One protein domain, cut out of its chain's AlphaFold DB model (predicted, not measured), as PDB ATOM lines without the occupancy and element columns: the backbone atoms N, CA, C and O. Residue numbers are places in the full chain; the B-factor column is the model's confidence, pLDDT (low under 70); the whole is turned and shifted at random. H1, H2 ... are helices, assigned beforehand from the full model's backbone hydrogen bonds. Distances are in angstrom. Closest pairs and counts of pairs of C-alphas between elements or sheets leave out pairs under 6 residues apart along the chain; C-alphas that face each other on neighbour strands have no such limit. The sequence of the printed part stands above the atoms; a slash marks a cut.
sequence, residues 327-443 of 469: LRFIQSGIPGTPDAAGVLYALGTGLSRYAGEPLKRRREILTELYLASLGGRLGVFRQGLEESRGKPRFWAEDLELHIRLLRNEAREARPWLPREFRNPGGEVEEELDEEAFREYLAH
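This is residues 327 to 443 of the 469 residues of an uncharacterized protein of Marispirochaeta aestuarii (UniProt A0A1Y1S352). The shape is a flat, loose T: H2 and H5 make the crossbar, running opposite ways and overlapping by their last residues, while the long helical hairpin H3 and H4 makes the stem. Short H1 sits in the corner between H2 and H3, and residues 424 to 429 of the link before H5 stick out. The printed part has 117 residues with five named helices, H1 to H5 in chain order, and no named strand; the class is all helix. It is loose, with a radius of gyration of the C-alphas of 18.2 A and spans of 48 by 46 by 20 A.

H1 covers residues 327 to 332 and begins at C-alpha 327 (-36.412, -7.452, 21.033). H2 is residues 340 to 355, 22.7 A long. H3, residues 359 to 387, measures 42.4 A, and H4, residues 393 to 411, 27.3 A. H5, residues 430 to 443, is 20.2 A long and ends at C-alpha 443 (-42.042, 5.252, 24.336).

H1 touches residues 346 to 351 of H2 alone, at a steep tilt of 66 degrees; the closest C-alphas, of Ile 330 and Gly 350, are 5.8 A apart. H2 touches H5 through residues 351 to 355 and 438 to 443 alone, at a shallow tilt of 24 degrees, with C-alphas 352 and 442 closest at 4.6 A. H3 and H4 touch as a hairpin, at a shallow tilt of 18 degrees, closest at C-alphas 371 and 410, 6.2 A. H3 and H5 are near each other; H4 and H5 are apart. In all five helices every O i to N i+4 pair is within hydrogen-bond range.

The C-alphas farthest apart, of Gly 342 and Arg 393, are 49.9 A apart. The printed part has no cut. The link from H4 to H5, 18 residues, is long. Residues 337 and 424 to 428 have pLDDT under 70.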
ATOM      1  N   LEU A 327     -37.150  -7.312  19.780       98.06
ATOM      2  CA  LEU A 327     -36.412  -7.452  21.033       98.06
ATOM      3  C   LEU A 327     -35.379  -8.587  20.978       98.06
ATOM      4  O   LEU A 327     -34.268  -8.406  21.467       98.06
ATOM      5  N   ARG A 328     -35.693  -9.723  20.340       97.44
ATOM      6  CA  ARG A 328     -34.723 -10.813  20.106       97.44
ATOM      7  C   ARG A 328     -33.560 -10.374  19.226       97.44
ATOM      8  O   ARG A 328     -32.415 -10.708  19.522       97.44
ATOM      9  N   PHE A 329     -33.851  -9.616  18.172       97.62
ATOM     10  CA  PHE A 329     -32.831  -9.036  17.304       97.62
ATOM     11  C   PHE A 329     -31.931  -8.047  18.055       97.62
ATOM     12  O   PHE A 329     -30.718  -8.066  17.884       97.62
ATOM     13  N   ILE A 330     -32.500  -7.211  18.925       97.56
ATOM     14  CA  ILE A 330     -31.708  -6.301  19.762       97.56
ATOM     15  C   ILE A 330     -30.861  -7.099  20.762       97.56
ATOM     16  O   ILE A 330     -29.673  -6.820  20.904       97.56
ATOM     17  N   GLN A 331     -31.450  -8.105  21.419       96.56
ATOM     18  CA  GLN A 331     -30.775  -8.926  22.425       96.56
ATOM     19  C   GLN A 331     -29.542  -9.642  21.866       96.56
ATOM     20  O   GLN A 331     -28.525  -9.701  22.553       96.56
ATOM     21  N   SER A 332     -29.595 -10.153  20.632       95.50
ATOM     22  CA  SER A 332     -28.455 -10.853  20.020       95.50
ATOM     23  C   SER A 332     -27.232  -9.954  19.800       95.50
ATOM     24  O   SER A 332     -26.121 -10.460  19.664       95.50
ATOM     25  N   GLY A 333     -27.426  -8.632  19.786       94.12
ATOM     26  CA  GLY A 333     -26.361  -7.637  19.700       94.12
ATOM     27  C   GLY A 333     -25.859  -7.116  21.049       94.12
ATOM     28  O   GLY A 333     -24.974  -6.261  21.054       94.12
ATOM     29  N   ILE A 334     -26.410  -7.573  22.181       92.69
ATOM     30  CA  ILE A 334     -25.971  -7.142  23.516       92.69
ATOM     31  C   ILE A 334     -24.701  -7.924  23.890       92.69
ATOM     32  O   ILE A 334     -24.757  -9.147  24.018       92.69
ATOM     33  N   PRO A 335     -23.545  -7.259  24.066       84.88
ATOM     34  CA  PRO A 335     -22.308  -7.942  24.419       84.88
ATOM     35  C   PRO A 335     -22.314  -8.394  25.886       84.88
ATOM     36  O   PRO A 335     -22.621  -7.614  26.786       84.88
ATOM     37  N   GLY A 336     -21.885  -9.637  26.128       83.06
ATOM     38  CA  GLY A 336     -21.689 -10.186  27.472       83.06
ATOM     39  C   GLY A 336     -22.975 -10.322  28.295       83.06
ATOM     40  O   GLY A 336     -24.083 -10.316  27.767       83.06
ATOM     41  N   THR A 337     -22.808 -10.468  29.610       65.75
ATOM     42  CA  THR A 337     -23.905 -10.573  30.584       65.75
ATOM     43  C   THR A 337     -23.971  -9.295  31.427       65.75
ATOM     44  O   THR A 337     -23.418  -9.274  32.533       65.75
ATOM     45  N   PRO A 338     -24.575  -8.201  30.924       78.50
ATOM     46  CA  PRO A 338     -24.885  -7.064  31.781       78.50
ATOM     47  C   PRO A 338     -25.809  -7.510  32.922       78.50
ATOM     48  O   PRO A 338     -26.517  -8.512  32.809       78.50
ATOM     49  N   ASP A 339     -25.807  -6.766  34.029       95.69
ATOM     50  CA  ASP A 339     -26.808  -6.972  35.074       95.69
ATOM     51  C   ASP A 339     -28.232  -6.710  34.534       95.69
ATOM     52  O   ASP A 339     -28.426  -6.182  33.433       95.69
ATOM     53  N   ALA A 340     -29.259  -7.074  35.305       96.88
ATOM     54  CA  ALA A 340     -30.652  -6.957  34.865       96.88
ATOM     55  C   ALA A 340     -31.034  -5.528  34.417       96.88
ATOM     56  O   ALA A 340     -31.812  -5.352  33.476       96.88
ATOM     57  N   ALA A 341     -30.475  -4.497  35.060       97.75
ATOM     58  CA  ALA A 341     -30.711  -3.105  34.685       97.75
ATOM     59  C   ALA A 341     -30.036  -2.755  33.350       97.75
ATOM     60  O   ALA A 341     -30.654  -2.104  32.506       97.75
ATOM     61  N   GLY A 342     -28.801  -3.217  33.137       97.19
ATOM     62  CA  GLY A 342     -28.069  -3.064  31.887       97.19
ATOM     63  C   GLY A 342     -28.743  -3.778  30.713       97.19
ATOM     64  O   GLY A 342     -28.801  -3.205  29.626       97.19
ATOM     65  N   VAL A 343     -29.333  -4.963  30.928       97.50
ATOM     66  CA  VAL A 343     -30.156  -5.645  29.908       97.50
ATOM     67  C   VAL A 343     -31.343  -4.768  29.501       97.50
ATOM     68  O   VAL A 343     -31.530  -4.521  28.310       97.50
ATOM     69  N   LEU A 344     -32.126  -4.252  30.459       98.00
ATOM     70  CA  LEU A 344     -33.267  -3.377  30.147       98.00
ATOM     71  C   LEU A 344     -32.841  -2.099  29.426       98.00
ATOM     72  O   LEU A 344     -33.480  -1.711  28.451       98.00
ATOM     73  N   TYR A 345     -31.749  -1.474  29.866       97.75
ATOM     74  CA  TYR A 345     -31.219  -0.274  29.226       97.75
ATOM     75  C   TYR A 345     -30.782  -0.539  27.778       97.75
ATOM     76  O   TYR A 345     -31.079   0.255  26.884       97.75
ATOM     77  N   ALA A 346     -30.117  -1.668  27.522       97.56
ATOM     78  CA  ALA A 346     -29.685  -2.051  26.183       97.56
ATOM     79  C   ALA A 346     -30.872  -2.383  25.262       97.56
ATOM     80  O   ALA A 346     -30.910  -1.913  24.123       97.56
ATOM     81  N   LEU A 347     -31.872  -3.120  25.763       98.06
ATOM     82  CA  LEU A 347     -33.121  -3.375  25.038       98.06
ATOM     83  C   LEU A 347     -33.857  -2.066  24.719       98.06
ATOM     84  O   LEU A 347     -34.263  -1.851  23.577       98.06
ATOM     85  N   GLY A 348     -33.975  -1.175  25.706       98.25
ATOM     86  CA  GLY A 348     -34.630   0.121  25.562       98.25
ATOM     87  C   GLY A 348     -33.940   1.024  24.543       98.25
ATOM     88  O   GLY A 348     -34.576   1.509  23.611       98.25
ATOM     89  N   THR A 349     -32.616   1.163  24.645       98.06
ATOM     90  CA  THR A 349     -31.806   1.942  23.696       98.06
ATOM     91  C   THR A 349     -31.901   1.367  22.285       98.06
ATOM     92  O   THR A 349     -32.022   2.118  21.317       98.06
ATOM     93  N   GLY A 350     -31.879   0.037  22.148       98.06
ATOM     94  CA  GLY A 350     -32.056  -0.632  20.861       98.06
ATOM     95  C   GLY A 350     -33.418  -0.341  20.228       98.06
ATOM     96  O   GLY A 350     -33.469  -0.056  19.032       98.06
ATOM     97  N   LEU A 351     -34.493  -0.350  21.024       98.12
ATOM     98  CA  LEU A 351     -35.842  -0.013  20.567       98.12
ATOM     99  C   LEU A 351     -35.970   1.460  20.171       98.12
ATOM    100  O   LEU A 351     -36.465   1.743  19.082       98.12
ATOM    101  N   SER A 352     -35.484   2.391  20.997       98.00
ATOM    102  CA  SER A 352     -35.511   3.825  20.678       98.00
ATOM    103  C   SER A 352     -34.685   4.140  19.428       98.00
ATOM    104  O   SER A 352     -35.137   4.891  18.566       98.00
ATOM    105  N   ARG A 353     -33.506   3.519  19.274       97.88
ATOM    106  CA  ARG A 353     -32.695   3.637  18.053       97.88
ATOM    107  C   ARG A 353     -33.461   3.124  16.840       97.88
ATOM    108  O   ARG A 353     -33.529   3.825  15.840       97.88
ATOM    109  N   TYR A 354     -34.059   1.937  16.944       97.31
ATOM    110  CA  TYR A 354     -34.866   1.365  15.871       97.31
ATOM    111  C   TYR A 354     -36.046   2.278  15.485       97.31
ATOM    112  O   TYR A 354     -36.291   2.505  14.303       97.31
ATOM    113  N   ALA A 355     -36.748   2.857  16.464       97.44
ATOM    114  CA  ALA A 355     -37.834   3.802  16.216       97.44
ATOM    115  C   ALA A 355     -37.361   5.089  15.503       97.44
ATOM    116  O   ALA A 355     -38.146   5.720  14.795       97.44
ATOM    117  N   GLY A 356     -36.088   5.464  15.662       97.56
ATOM    118  CA  GLY A 356     -35.445   6.590  14.978       97.56
ATOM    119  C   GLY A 356     -34.848   6.271  13.600       97.56
ATOM    120  O   GLY A 356     -34.383   7.187  12.925       97.56
ATOM    121  N   GLU A 357     -34.847   5.008  13.161       98.25
ATOM    122  CA  GLU A 357     -34.333   4.628  11.839       98.25
ATOM    123  C   GLU A 357     -35.192   5.221  10.702       98.25
ATOM    124  O   GLU A 357     -36.414   5.388  10.863       98.25
ATOM    125  N   PRO A 358     -34.601   5.481   9.515       97.62
ATOM    126  CA  PRO A 358     -35.350   5.902   8.337       97.62
ATOM    127  C   PRO A 358     -36.476   4.920   7.990       97.62
ATOM    128  O   PRO A 358     -36.281   3.704   8.036       97.62
ATOM    129  N   LEU A 359     -37.628   5.447   7.559       95.81
ATOM    130  CA  LEU A 359     -38.849   4.682   7.264       95.81
ATOM    131  C   LEU A 359     -38.585   3.404   6.451       95.81
ATOM    132  O   LEU A 359     -38.964   2.305   6.854       95.81
ATOM    133  N   LYS A 360     -37.872   3.537   5.328       97.06
ATOM    134  CA  LYS A 360     -37.529   2.406   4.455       97.06
ATOM    135  C   LYS A 360     -36.757   1.317   5.210       97.06
ATOM    136  O   LYS A 360     -37.092   0.141   5.098       97.06
ATOM    137  N   ARG A 361     -35.759   1.712   6.005       97.62
ATOM    138  CA  ARG A 361     -34.904   0.781   6.748       97.62
ATOM    139  C   ARG A 361     -35.678   0.051   7.845       97.62
ATOM    140  O   ARG A 361     -35.487  -1.150   8.019       97.62
ATOM    141  N   ARG A 362     -36.581   0.747   8.542       96.56
ATOM    142  CA  ARG A 362     -37.486   0.140   9.531       96.56
ATOM    143  C   ARG A 362     -38.331  -0.972   8.922       96.56
ATOM    144  O   ARG A 362     -38.315  -2.101   9.410       96.56
ATOM    145  N   ARG A 363     -39.028  -0.663   7.823       97.38
ATOM    146  CA  ARG A 363     -39.879  -1.632   7.120       97.38
ATOM    147  C   ARG A 363     -39.089  -2.869   6.688       97.38
ATOM    148  O   ARG A 363     -39.548  -3.981   6.925       97.38
ATOM    149  N   GLU A 364     -37.892  -2.683   6.128       97.94
ATOM    150  CA  GLU A 364     -36.999  -3.787   5.741       97.94
ATOM    151  C   GLU A 364     -36.672  -4.709   6.925       97.94
ATOM    152  O   GLU A 364     -36.871  -5.919   6.826       97.94
ATOM    153  N   ILE A 365     -36.231  -4.142   8.055       97.88
ATOM    154  CA  ILE A 365     -35.861  -4.917   9.249       97.88
ATOM    155  C   ILE A 365     -37.067  -5.694   9.794       97.88
ATOM    156  O   ILE A 365     -36.953  -6.894  10.042       97.88
ATOM    157  N   LEU A 366     -38.230  -5.055   9.975       97.56
ATOM    158  CA  LEU A 366     -39.404  -5.760  10.515       97.56
ATOM    159  C   LEU A 366     -39.881  -6.866   9.591       97.56
ATOM    160  O   LEU A 366     -40.258  -7.930  10.076       97.56
ATOM    161  N   THR A 367     -39.864  -6.631   8.281       97.94
ATOM    162  CA  THR A 367     -40.237  -7.655   7.305       97.94
ATOM    163  C   THR A 367     -39.293  -8.836   7.353       97.94
ATOM    164  O   THR A 367     -39.769  -9.964   7.431       97.94
ATOM    165  N   GLU A 368     -37.982  -8.613   7.393       98.38
ATOM    166  CA  GLU A 368     -37.011  -9.701   7.503       98.38
ATOM    167  C   GLU A 368     -37.235 -10.536   8.774       98.38
ATOM    168  O   GLU A 368     -37.399 -11.758   8.705       98.38
ATOM    169  N   LEU A 369     -37.336  -9.874   9.932       98.06
ATOM    170  CA  LEU A 369     -37.548 -10.533  11.221       98.06
ATOM    171  C   LEU A 369     -38.881 -11.296  11.278       98.06
ATOM    172  O   LEU A 369     -38.953 -12.423  11.779       98.06
ATOM    173  N   TYR A 370     -39.948 -10.700  10.750       97.69
ATOM    174  CA  TYR A 370     -41.268 -11.317  10.733       97.69
ATOM    175  C   TYR A 370     -41.339 -12.509   9.772       97.69
ATOM    176  O   TYR A 370     -41.867 -13.562  10.143       97.69
ATOM    177  N   LEU A 371     -40.754 -12.399   8.576       98.00
ATOM    178  CA  LEU A 371     -40.681 -13.501   7.614       98.00
ATOM    179  C   LEU A 371     -39.855 -14.673   8.155       98.00
ATOM    180  O   LEU A 371     -40.264 -15.824   7.988       98.00
ATOM    181  N   ALA A 372     -38.752 -14.407   8.861       98.12
ATOM    182  CA  ALA A 372     -37.983 -15.449   9.540       98.12
ATOM    183  C   ALA A 372     -38.835 -16.189  10.592       98.12
ATOM    184  O   ALA A 372     -38.867 -17.423  10.621       98.12
ATOM    185  N   SER A 373     -39.604 -15.450  11.401       96.81
ATOM    186  CA  SER A 373     -40.545 -16.021  12.378       96.81
ATOM    187  C   SER A 373     -41.667 -16.843  11.723       96.81
ATOM    188  O   SER A 373     -42.007 -17.939  12.184       96.81
ATOM    189  N   LEU A 374     -42.237 -16.361  10.612       96.50
ATOM    190  CA  LEU A 374     -43.203 -17.117   9.806       96.50
ATOM    191  C   LEU A 374     -42.591 -18.414   9.263       96.50
ATOM    192  O   LEU A 374     -43.230 -19.463   9.338       96.50
ATOM    193  N   GLY A 375     -41.351 -18.361   8.773       97.62
ATOM    194  CA  GLY A 375     -40.601 -19.527   8.306       97.62
ATOM    195  C   GLY A 375     -40.443 -20.597   9.386       97.62
ATOM    196  O   GLY A 375     -40.768 -21.760   9.142       97.62
ATOM    197  N   GLY A 376     -40.038 -20.200  10.598       96.31
ATOM    198  CA  GLY A 376     -39.921 -21.108  11.744       96.31
ATOM    199  C   GLY A 376     -41.247 -21.786  12.103       96.31
ATOM    200  O   GLY A 376     -41.308 -23.011  12.217       96.31
ATOM    201  N   ARG A 377     -42.342 -21.016  12.191       95.19
ATOM    202  CA  ARG A 377     -43.688 -21.565  12.456       95.19
ATOM    203  C   ARG A 377     -44.164 -22.521  11.366       95.19
ATOM    204  O   ARG A 377     -44.714 -23.576  11.669       95.19
ATOM    205  N   LEU A 378     -43.942 -22.174  10.097       96.62
ATOM    206  CA  LEU A 378     -44.260 -23.046   8.966       96.62
ATOM    207  C   LEU A 378     -43.494 -24.372   9.039       96.62
ATOM    208  O   LEU A 378     -44.061 -25.401   8.679       96.62
ATOM    209  N   GLY A 379     -42.239 -24.347   9.497       96.25
ATOM    210  CA  GLY A 379     -41.446 -25.550   9.756       96.25
ATOM    211  C   GLY A 379     -42.108 -26.455  10.793       96.25
ATOM    212  O   GLY A 379     -42.418 -27.602  10.484       96.25
ATOM    213  N   VAL A 380     -42.425 -25.903  11.970       93.81
ATOM    214  CA  VAL A 380     -43.091 -26.633  13.066       93.81
ATOM    215  C   VAL A 380     -44.414 -27.258  12.609       93.81
ATOM    216  O   VAL A 380     -44.661 -28.439  12.842       93.81
ATOM    217  N   PHE A 381     -45.263 -26.504  11.904       95.19
ATOM    218  CA  PHE A 381     -46.561 -27.020  11.456       95.19
ATOM    219  C   PHE A 381     -46.456 -28.095  10.369       95.19
ATOM    220  O   PHE A 381     -47.256 -29.029  10.360       95.19
ATOM    221  N   ARG A 382     -45.471 -28.006   9.465       96.06
ATOM    222  CA  ARG A 382     -45.224 -29.068   8.474       96.06
ATOM    223  C   ARG A 382     -44.712 -30.338   9.134       96.06
ATOM    224  O   ARG A 382     -45.244 -31.403   8.846       96.06
ATOM    225  N   GLN A 383     -43.764 -30.207  10.058       94.50
ATOM    226  CA  GLN A 383     -43.270 -31.336  10.837       94.50
ATOM    227  C   GLN A 383     -44.420 -32.026  11.587       94.50
ATOM    228  O   GLN A 383     -44.578 -33.240  11.488       94.50
ATOM    229  N   GLY A 384     -45.305 -31.261  12.237       92.62
ATOM    230  CA  GLY A 384     -46.489 -31.819  12.899       92.62
ATOM    231  C   GLY A 384     -47.443 -32.569  11.953       92.62
ATOM    232  O   GLY A 384     -47.985 -33.618  12.320       92.62
ATOM    233  N   LEU A 385     -47.642 -32.085  10.718       94.81
ATOM    234  CA  LEU A 385     -48.416 -32.799   9.686       94.81
ATOM    235  C   LEU A 385     -47.749 -34.108   9.250       94.81
ATOM    236  O   LEU A 385     -48.436 -35.116   9.061       94.81
ATOM    237  N   GLU A 386     -46.427 -34.102   9.097       95.44
ATOM    238  CA  GLU A 386     -45.647 -35.278   8.710       95.44
ATOM    239  C   GLU A 386     -45.678 -36.351   9.809       95.44
ATOM    240  O   GLU A 386     -46.045 -37.499   9.544       95.44
ATOM    241  N   GLU A 387     -45.394 -35.972  11.056       93.81
ATOM    242  CA  GLU A 387     -45.388 -36.866  12.221       93.81
ATOM    243  C   GLU A 387     -46.758 -37.506  12.473       93.81
ATOM    244  O   GLU A 387     -46.869 -38.709  12.722       93.81
ATOM    245  N   SER A 388     -47.826 -36.715  12.350       92.94
ATOM    246  CA  SER A 388     -49.206 -37.195  12.493       92.94
ATOM    247  C   SER A 388     -49.691 -38.037  11.309       92.94
ATOM    248  O   SER A 388     -50.750 -38.669  11.397       92.94
ATOM    249  N   ARG A 389     -48.965 -38.027  10.181       95.06
ATOM    250  CA  ARG A 389     -49.394 -38.610   8.898       95.06
ATOM    251  C   ARG A 389     -50.785 -38.114   8.479       95.06
ATOM    252  O   ARG A 389     -51.611 -38.897   7.999       95.06
ATOM    253  N   GLY A 390     -51.068 -36.836   8.736       92.31
ATOM    254  CA  GLY A 390     -52.350 -36.195   8.435       92.31
ATOM    255  C   GLY A 390     -53.538 -36.703   9.265       92.31
ATOM    256  O   GLY A 390     -54.683 -36.630   8.808       92.31
ATOM    257  N   LYS A 391     -53.305 -37.260  10.462       93.75
ATOM    258  CA  LYS A 391     -54.367 -37.766  11.345       93.75
ATOM    259  C   LYS A 391     -54.488 -36.944  12.638       93.75
ATOM    260  O   LYS A 391     -53.472 -36.632  13.239       93.75
ATOM    261  N   PRO A 392     -55.718 -36.687  13.119       94.25
ATOM    262  CA  PRO A 392     -56.984 -36.948  12.438       94.25
ATOM    263  C   PRO A 392     -57.205 -35.974  11.265       94.25
ATOM    264  O   PRO A 392     -56.807 -34.813  11.323       94.25
ATOM    265  N   ARG A 393     -57.883 -36.442  10.205       95.94
ATOM    266  CA  ARG A 393     -58.021 -35.707   8.932       95.94
ATOM    267  C   ARG A 393     -58.595 -34.293   9.093       95.94
ATOM    268  O   ARG A 393     -58.095 -33.369   8.475       95.94
ATOM    269  N   PHE A 394     -59.603 -34.115   9.946       95.56
ATOM    270  CA  PHE A 394     -60.234 -32.808  10.176       95.56
ATOM    271  C   PHE A 394     -59.285 -31.770  10.802       95.56
ATOM    272  O   PHE A 394     -59.406 -30.585  10.518       95.56
ATOM    273  N   TRP A 395     -58.338 -32.205  11.637       95.38
ATOM    274  CA  TRP A 395     -57.329 -31.329  12.236       95.38
ATOM    275  C   TRP A 395     -56.229 -31.028  11.220       95.38
ATOM    276  O   TRP A 395     -55.821 -29.879  11.083       95.38
ATOM    277  N   ALA A 396     -55.810 -32.038  10.451       95.62
ATOM    278  CA  ALA A 396     -54.833 -31.860   9.385       95.62
ATOM    279  C   ALA A 396     -55.329 -30.867   8.317       95.62
ATOM    280  O   ALA A 396     -54.573 -29.995   7.907       95.62
ATOM    281  N   GLU A 397     -56.609 -30.927   7.933       96.25
ATOM    282  CA  GLU A 397     -57.231 -29.986   6.986       96.25
ATOM    283  C   GLU A 397     -57.185 -28.525   7.486       96.25
ATOM    284  O   GLU A 397     -56.888 -27.612   6.708       96.25
ATOM    285  N   ASP A 398     -57.430 -28.286   8.780       95.88
ATOM    286  CA  ASP A 398     -57.315 -26.949   9.382       95.88
ATOM    287  C   ASP A 398     -55.852 -26.504   9.547       95.88
ATOM    288  O   ASP A 398     -55.547 -25.325   9.363       95.88
ATOM    289  N   LEU A 399     -54.935 -27.426   9.849       95.88
ATOM    290  CA  LEU A 399     -53.503 -27.134   9.923       95.88
ATOM    291  C   LEU A 399     -52.944 -26.761   8.542       95.88
ATOM    292  O   LEU A 399     -52.202 -25.788   8.402       95.88
ATOM    293  N   GLU A 400     -53.364 -27.463   7.491       97.19
ATOM    294  CA  GLU A 400     -53.070 -27.107   6.103       97.19
ATOM    295  C   GLU A 400     -53.676 -25.754   5.710       97.19
ATOM    296  O   GLU A 400     -53.019 -24.962   5.027       97.19
ATOM    297  N   LEU A 401     -54.912 -25.465   6.138       96.56
ATOM    298  CA  LEU A 401     -55.519 -24.144   5.964       96.56
ATOM    299  C   LEU A 401     -54.666 -23.066   6.634       96.56
ATOM    300  O   LEU A 401     -54.341 -22.071   5.988       96.56
ATOM    301  N   HIS A 402     -54.242 -23.283   7.878       96.56
ATOM    302  CA  HIS A 402     -53.398 -22.340   8.598       96.56
ATOM    303  C   HIS A 402     -52.055 -22.109   7.889       96.56
ATOM    304  O   HIS A 402     -51.648 -20.967   7.689       96.56
ATOM    305  N   ILE A 403     -51.406 -23.174   7.404       97.06
ATOM    306  CA  ILE A 403     -50.182 -23.087   6.591       97.06
ATOM    307  C   ILE A 403     -50.408 -22.251   5.323       97.06
ATOM    308  O   ILE A 403     -49.542 -21.454   4.952       97.06
ATOM    309  N   ARG A 404     -51.550 -22.412   4.638       97.69
ATOM    310  CA  ARG A 404     -51.894 -21.584   3.467       97.69
ATOM    311  C   ARG A 404     -52.056 -20.115   3.849       97.69
ATOM    312  O   ARG A 404     -51.518 -19.263   3.149       97.69
ATOM    313  N   LEU A 405     -52.731 -19.820   4.959       96.44
ATOM    314  CA  LEU A 405     -52.909 -18.449   5.443       96.44
ATOM    315  C   LEU A 405     -51.574 -17.796   5.819       96.44
ATOM    316  O   LEU A 405     -51.329 -16.669   5.408       96.44
ATOM    317  N   LEU A 406     -50.678 -18.517   6.499       96.25
ATOM    318  CA  LEU A 406     -49.330 -18.026   6.824       96.25
ATOM    319  C   LEU A 406     -48.500 -17.737   5.567       96.25
ATOM    320  O   LEU A 406     -47.760 -16.760   5.525       96.25
ATOM    321  N   ARG A 407     -48.621 -18.570   4.526       97.19
ATOM    322  CA  ARG A 407     -47.957 -18.328   3.233       97.19
ATOM    323  C   ARG A 407     -48.513 -17.102   2.516       97.19
ATOM    324  O   ARG A 407     -47.743 -16.394   1.880       97.19
ATOM    325  N   ASN A 408     -49.823 -16.880   2.585       96.38
ATOM    326  CA  ASN A 408     -50.443 -15.690   2.007       96.38
ATOM    327  C   ASN A 408     -50.002 -14.433   2.764       96.38
ATOM    328  O   ASN A 408     -49.566 -13.476   2.137       96.38
ATOM    329  N   GLU A 409     -50.012 -14.483   4.096       95.50
ATOM    330  CA  GLU A 409     -49.513 -13.406   4.953       95.50
ATOM    331  C   GLU A 409     -48.036 -13.088   4.677       95.50
ATOM    332  O   GLU A 409     -47.663 -11.926   4.600       95.50
ATOM    333  N   ALA A 410     -47.192 -14.096   4.437       96.44
ATOM    334  CA  ALA A 410     -45.789 -13.879   4.082       96.44
ATOM    335  C   ALA A 410     -45.591 -13.120   2.751       96.44
ATOM    336  O   ALA A 410     -44.559 -12.482   2.568       96.44
ATOM    337  N   ARG A 411     -46.540 -13.201   1.808       96.19
ATOM    338  CA  ARG A 411     -46.447 -12.501   0.511       96.19
ATOM    339  C   ARG A 411     -46.784 -11.021   0.634       96.19
ATOM    340  O   ARG A 411     -46.129 -10.200   0.008       96.19
ATOM    341  N   GLU A 412     -47.769 -10.712   1.471       92.81
ATOM    342  CA  GLU A 412     -48.307  -9.364   1.672       92.81
ATOM    343  C   GLU A 412     -47.878  -8.776   3.024       92.81
ATOM    344  O   GLU A 412     -48.577  -7.940   3.595       92.81
ATOM    345  N   ALA A 413     -46.758  -9.252   3.577       92.62
ATOM    346  CA  ALA A 413     -46.359  -8.973   4.947       92.62
ATOM    347  C   ALA A 413     -46.177  -7.466   5.183       92.62
ATOM    348  O   ALA A 413     -45.297  -6.828   4.602       92.62
ATOM    349  N   ARG A 414     -46.979  -6.915   6.101       94.81
ATOM    350  CA  ARG A 414     -46.893  -5.519   6.566       94.81
ATOM    351  C   ARG A 414     -46.731  -5.468   8.087       94.81
ATOM    352  O   ARG A 414     -47.635  -5.006   8.787       94.81
ATOM    353  N   PRO A 415     -45.612  -5.972   8.635       95.56
ATOM    354  CA  PRO A 415     -45.399  -6.030  10.083       95.56
ATOM    355  C   PRO A 415     -45.224  -4.653  10.737       95.56
ATOM    356  O   PRO A 415     -45.350  -4.544  11.951       95.56
ATOM    357  N   TRP A 416     -44.963  -3.603   9.953       95.44
ATOM    358  CA  TRP A 416     -44.968  -2.211  10.418       95.44
ATOM    359  C   TRP A 416     -46.383  -1.648  10.654       95.44
ATOM    360  O   TRP A 416     -46.511  -0.564  11.204       95.44
ATOM    361  N   LEU A 417     -47.435  -2.396  10.290       93.88
ATOM    362  CA  LEU A 417     -48.836  -2.102  10.604       93.88
ATOM    363  C   LEU A 417     -49.426  -3.254  11.430       93.88
ATOM    364  O   LEU A 417     -50.199  -4.065  10.899       93.88
ATOM    365  N   PRO A 418     -49.038  -3.410  12.706       94.50
ATOM    366  CA  PRO A 418     -49.597  -4.450  13.559       94.50
ATOM    367  C   PRO A 418     -51.081  -4.199  13.848       94.50
ATOM    368  O   PRO A 418     -51.556  -3.065  13.825       94.50
ATOM    369  N   ARG A 419     -51.823  -5.274  14.145       91.94
ATOM    370  CA  ARG A 419     -53.291  -5.256  14.286       91.94
ATOM    371  C   ARG A 419     -53.819  -4.131  15.175       91.94
ATOM    372  O   ARG A 419     -54.831  -3.538  14.836       91.94
ATOM    373  N   GLU A 420     -53.185  -3.892  16.320       91.44
ATOM    374  CA  GLU A 420     -53.653  -2.917  17.312       91.44
ATOM    375  C   GLU A 420     -53.541  -1.457  16.848       91.44
ATOM    376  O   GLU A 420     -54.217  -0.602  17.408       91.44
ATOM    377  N   PHE A 421     -52.721  -1.185  15.832       91.62
ATOM    378  CA  PHE A 421     -52.501   0.152  15.278       91.62
ATOM    379  C   PHE A 421     -53.214   0.357  13.943       91.62
ATOM    380  O   PHE A 421     -53.156   1.449  13.406       91.62
ATOM    381  N   ARG A 422     -53.888  -0.671  13.408       89.19
ATOM    382  CA  ARG A 422     -54.681  -0.537  12.182       89.19
ATOM    383  C   ARG A 422     -56.008   0.125  12.500       89.19
ATOM    384  O   ARG A 422     -56.765  -0.409  13.314       89.19
ATOM    385  N   ASN A 423     -56.349   1.196  11.793       78.19
ATOM    386  CA  ASN A 423     -57.702   1.725  11.860       78.19
ATOM    387  C   ASN A 423     -58.690   0.766  11.151       78.19
ATOM    388  O   ASN A 423     -58.610   0.587   9.932       78.19
ATOM    389  N   PRO A 424     -59.661   0.160  11.863       61.03
ATOM    390  CA  PRO A 424     -60.633  -0.750  11.256       61.03
ATOM    391  C   PRO A 424     -61.570  -0.067  10.245       61.03
ATOM    392  O   PRO A 424     -62.218  -0.768   9.469       61.03
ATOM    393  N   GLY A 425     -61.650   1.270  10.247       62.19
ATOM    394  CA  GLY A 425     -62.473   2.052   9.322       62.19
ATOM    395  C   GLY A 425     -61.836   2.321   7.956       62.19
ATOM    396  O   GLY A 425     -62.543   2.760   7.059       62.19
ATOM    397  N   GLY A 426     -60.532   2.072   7.775       58.28
ATOM    398  CA  GLY A 426     -59.841   2.227   6.484       58.28
ATOM    399  C   GLY A 426     -59.782   3.650   5.901       58.28
ATOM    400  O   GLY A 426     -59.234   3.821   4.818       58.28
ATOM    401  N   GLU A 427     -60.331   4.659   6.586       61.28
ATOM    402  CA  GLU A 427     -60.319   6.065   6.141       61.28
ATOM    403  C   GLU A 427     -59.025   6.810   6.513       61.28
ATOM    404  O   GLU A 427     -58.766   7.886   5.984       61.28
ATOM    405  N   VAL A 428     -58.212   6.254   7.419       62.81
ATOM    406  CA  VAL A 428     -56.933   6.847   7.841       62.81
ATOM    407  C   VAL A 428     -55.796   6.362   6.943       62.81
ATOM    408  O   VAL A 428     -55.744   5.197   6.552       62.81
ATOM    409  N   GLU A 429     -54.887   7.280   6.621       82.81
ATOM    410  CA  GLU A 429     -53.690   7.027   5.823       82.81
ATOM    411  C   GLU A 429     -52.759   6.042   6.553       82.81
ATOM    412  O   GLU A 429     -52.408   6.269   7.709       82.81
ATOM    413  N   GLU A 430     -52.321   4.964   5.883       85.19
ATOM    414  CA  GLU A 430     -51.410   3.942   6.450       85.19
ATOM    415  C   GLU A 430     -50.153   4.546   7.111       85.19
ATOM    416  O   GLU A 430     -49.569   3.952   8.015       85.19
ATOM    417  N   GLU A 431     -49.734   5.729   6.662       86.56
ATOM    418  CA  GLU A 431     -48.605   6.472   7.221       86.56
ATOM    419  C   GLU A 431     -48.847   6.915   8.672       86.56
ATOM    420  O   GLU A 431     -47.922   6.850   9.480       86.56
ATOM    421  N   LEU A 432     -50.079   7.294   9.032       87.12
ATOM    422  CA  LEU A 432     -50.440   7.687  10.398       87.12
ATOM    423  C   LEU A 432     -50.446   6.484  11.351       87.12
ATOM    424  O   LEU A 432     -49.943   6.583  12.470       87.12
ATOM    425  N   ASP A 433     -50.958   5.338  10.896       90.56
ATOM    426  CA  ASP A 433     -50.966   4.091  11.672       90.56
ATOM    427  C   ASP A 433     -49.528   3.597  11.940       90.56
ATOM    428  O   ASP A 433     -49.191   3.178  13.053       90.56
ATOM    429  N   GLU A 434     -48.645   3.680  10.937       93.44
ATOM    430  CA  GLU A 434     -47.231   3.333  11.105       93.44
ATOM    431  C   GLU A 434     -46.496   4.317  12.021       93.44
ATOM    432  O   GLU A 434     -45.662   3.898  12.829       93.44
ATOM    433  N   GLU A 435     -46.797   5.611  11.925       94.25
ATOM    434  CA  GLU A 435     -46.193   6.628  12.783       94.25
ATOM    435  C   GLU A 435     -46.612   6.447  14.247       94.25
ATOM    436  O   GLU A 435     -45.756   6.452  15.134       94.25
ATOM    437  N   ALA A 436     -47.886   6.143  14.508       93.38
ATOM    438  CA  ALA A 436     -48.362   5.796  15.846       93.38
ATOM    439  C   ALA A 436     -47.643   4.555  16.407       93.38
ATOM    440  O   ALA A 436     -47.276   4.514  17.587       93.38
ATOM    441  N   PHE A 437     -47.390   3.541  15.569       95.12
ATOM    442  CA  PHE A 437     -46.608   2.380  15.987       95.12
ATOM    443  C   PHE A 437     -45.139   2.745  16.262       95.12
ATOM    444  O   PHE A 437     -44.572   2.296  17.260       95.12
ATOM    445  N   ARG A 438     -44.518   3.600  15.439       96.25
ATOM    446  CA  ARG A 438     -43.153   4.107  15.662       96.25
ATOM    447  C   ARG A 438     -43.037   4.843  16.997       96.25
ATOM    448  O   ARG A 438     -42.115   4.562  17.764       96.25
ATOM    449  N   GLU A 439     -43.958   5.756  17.285       95.56
ATOM    450  CA  GLU A 439     -44.005   6.489  18.555       95.56
ATOM    451  C   GLU A 439     -44.183   5.543  19.742       95.56
ATOM    452  O   GLU A 439     -43.490   5.665  20.753       95.56
ATOM    453  N   TYR A 440     -45.044   4.533  19.602       95.75
ATOM    454  CA  TYR A 440     -45.199   3.497  20.616       95.75
ATOM    455  C   TYR A 440     -43.892   2.741  20.895       95.75
ATOM    456  O   TYR A 440     -43.544   2.523  22.059       95.75
ATOM    457  N   LEU A 441     -43.142   2.361  19.851       96.81
ATOM    458  CA  LEU A 441     -41.829   1.723  20.005       96.81
ATOM    459  C   LEU A 441     -40.836   2.639  20.731       96.81
ATOM    460  O   LEU A 441     -40.102   2.161  21.599       96.81
ATOM    461  N   ALA A 442     -40.836   3.938  20.418       97.19
ATOM    462  CA  ALA A 442     -39.986   4.923  21.085       97.19
ATOM    463  C   ALA A 442     -40.316   5.039  22.583       97.19
ATOM    464  O   ALA A 442     -39.418   4.876  23.410       97.19
ATOM    465  N   HIS A 443     -41.596   5.202  22.939       95.88
ATOM    466  CA  HIS A 443     -42.042   5.252  24.336       95.88
ATOM    467  C   HIS A 443     -41.736   3.959  25.097       95.88
ATOM    468  O   HIS A 443     -41.335   3.999  26.260       95.88
TER     469      HIS A 443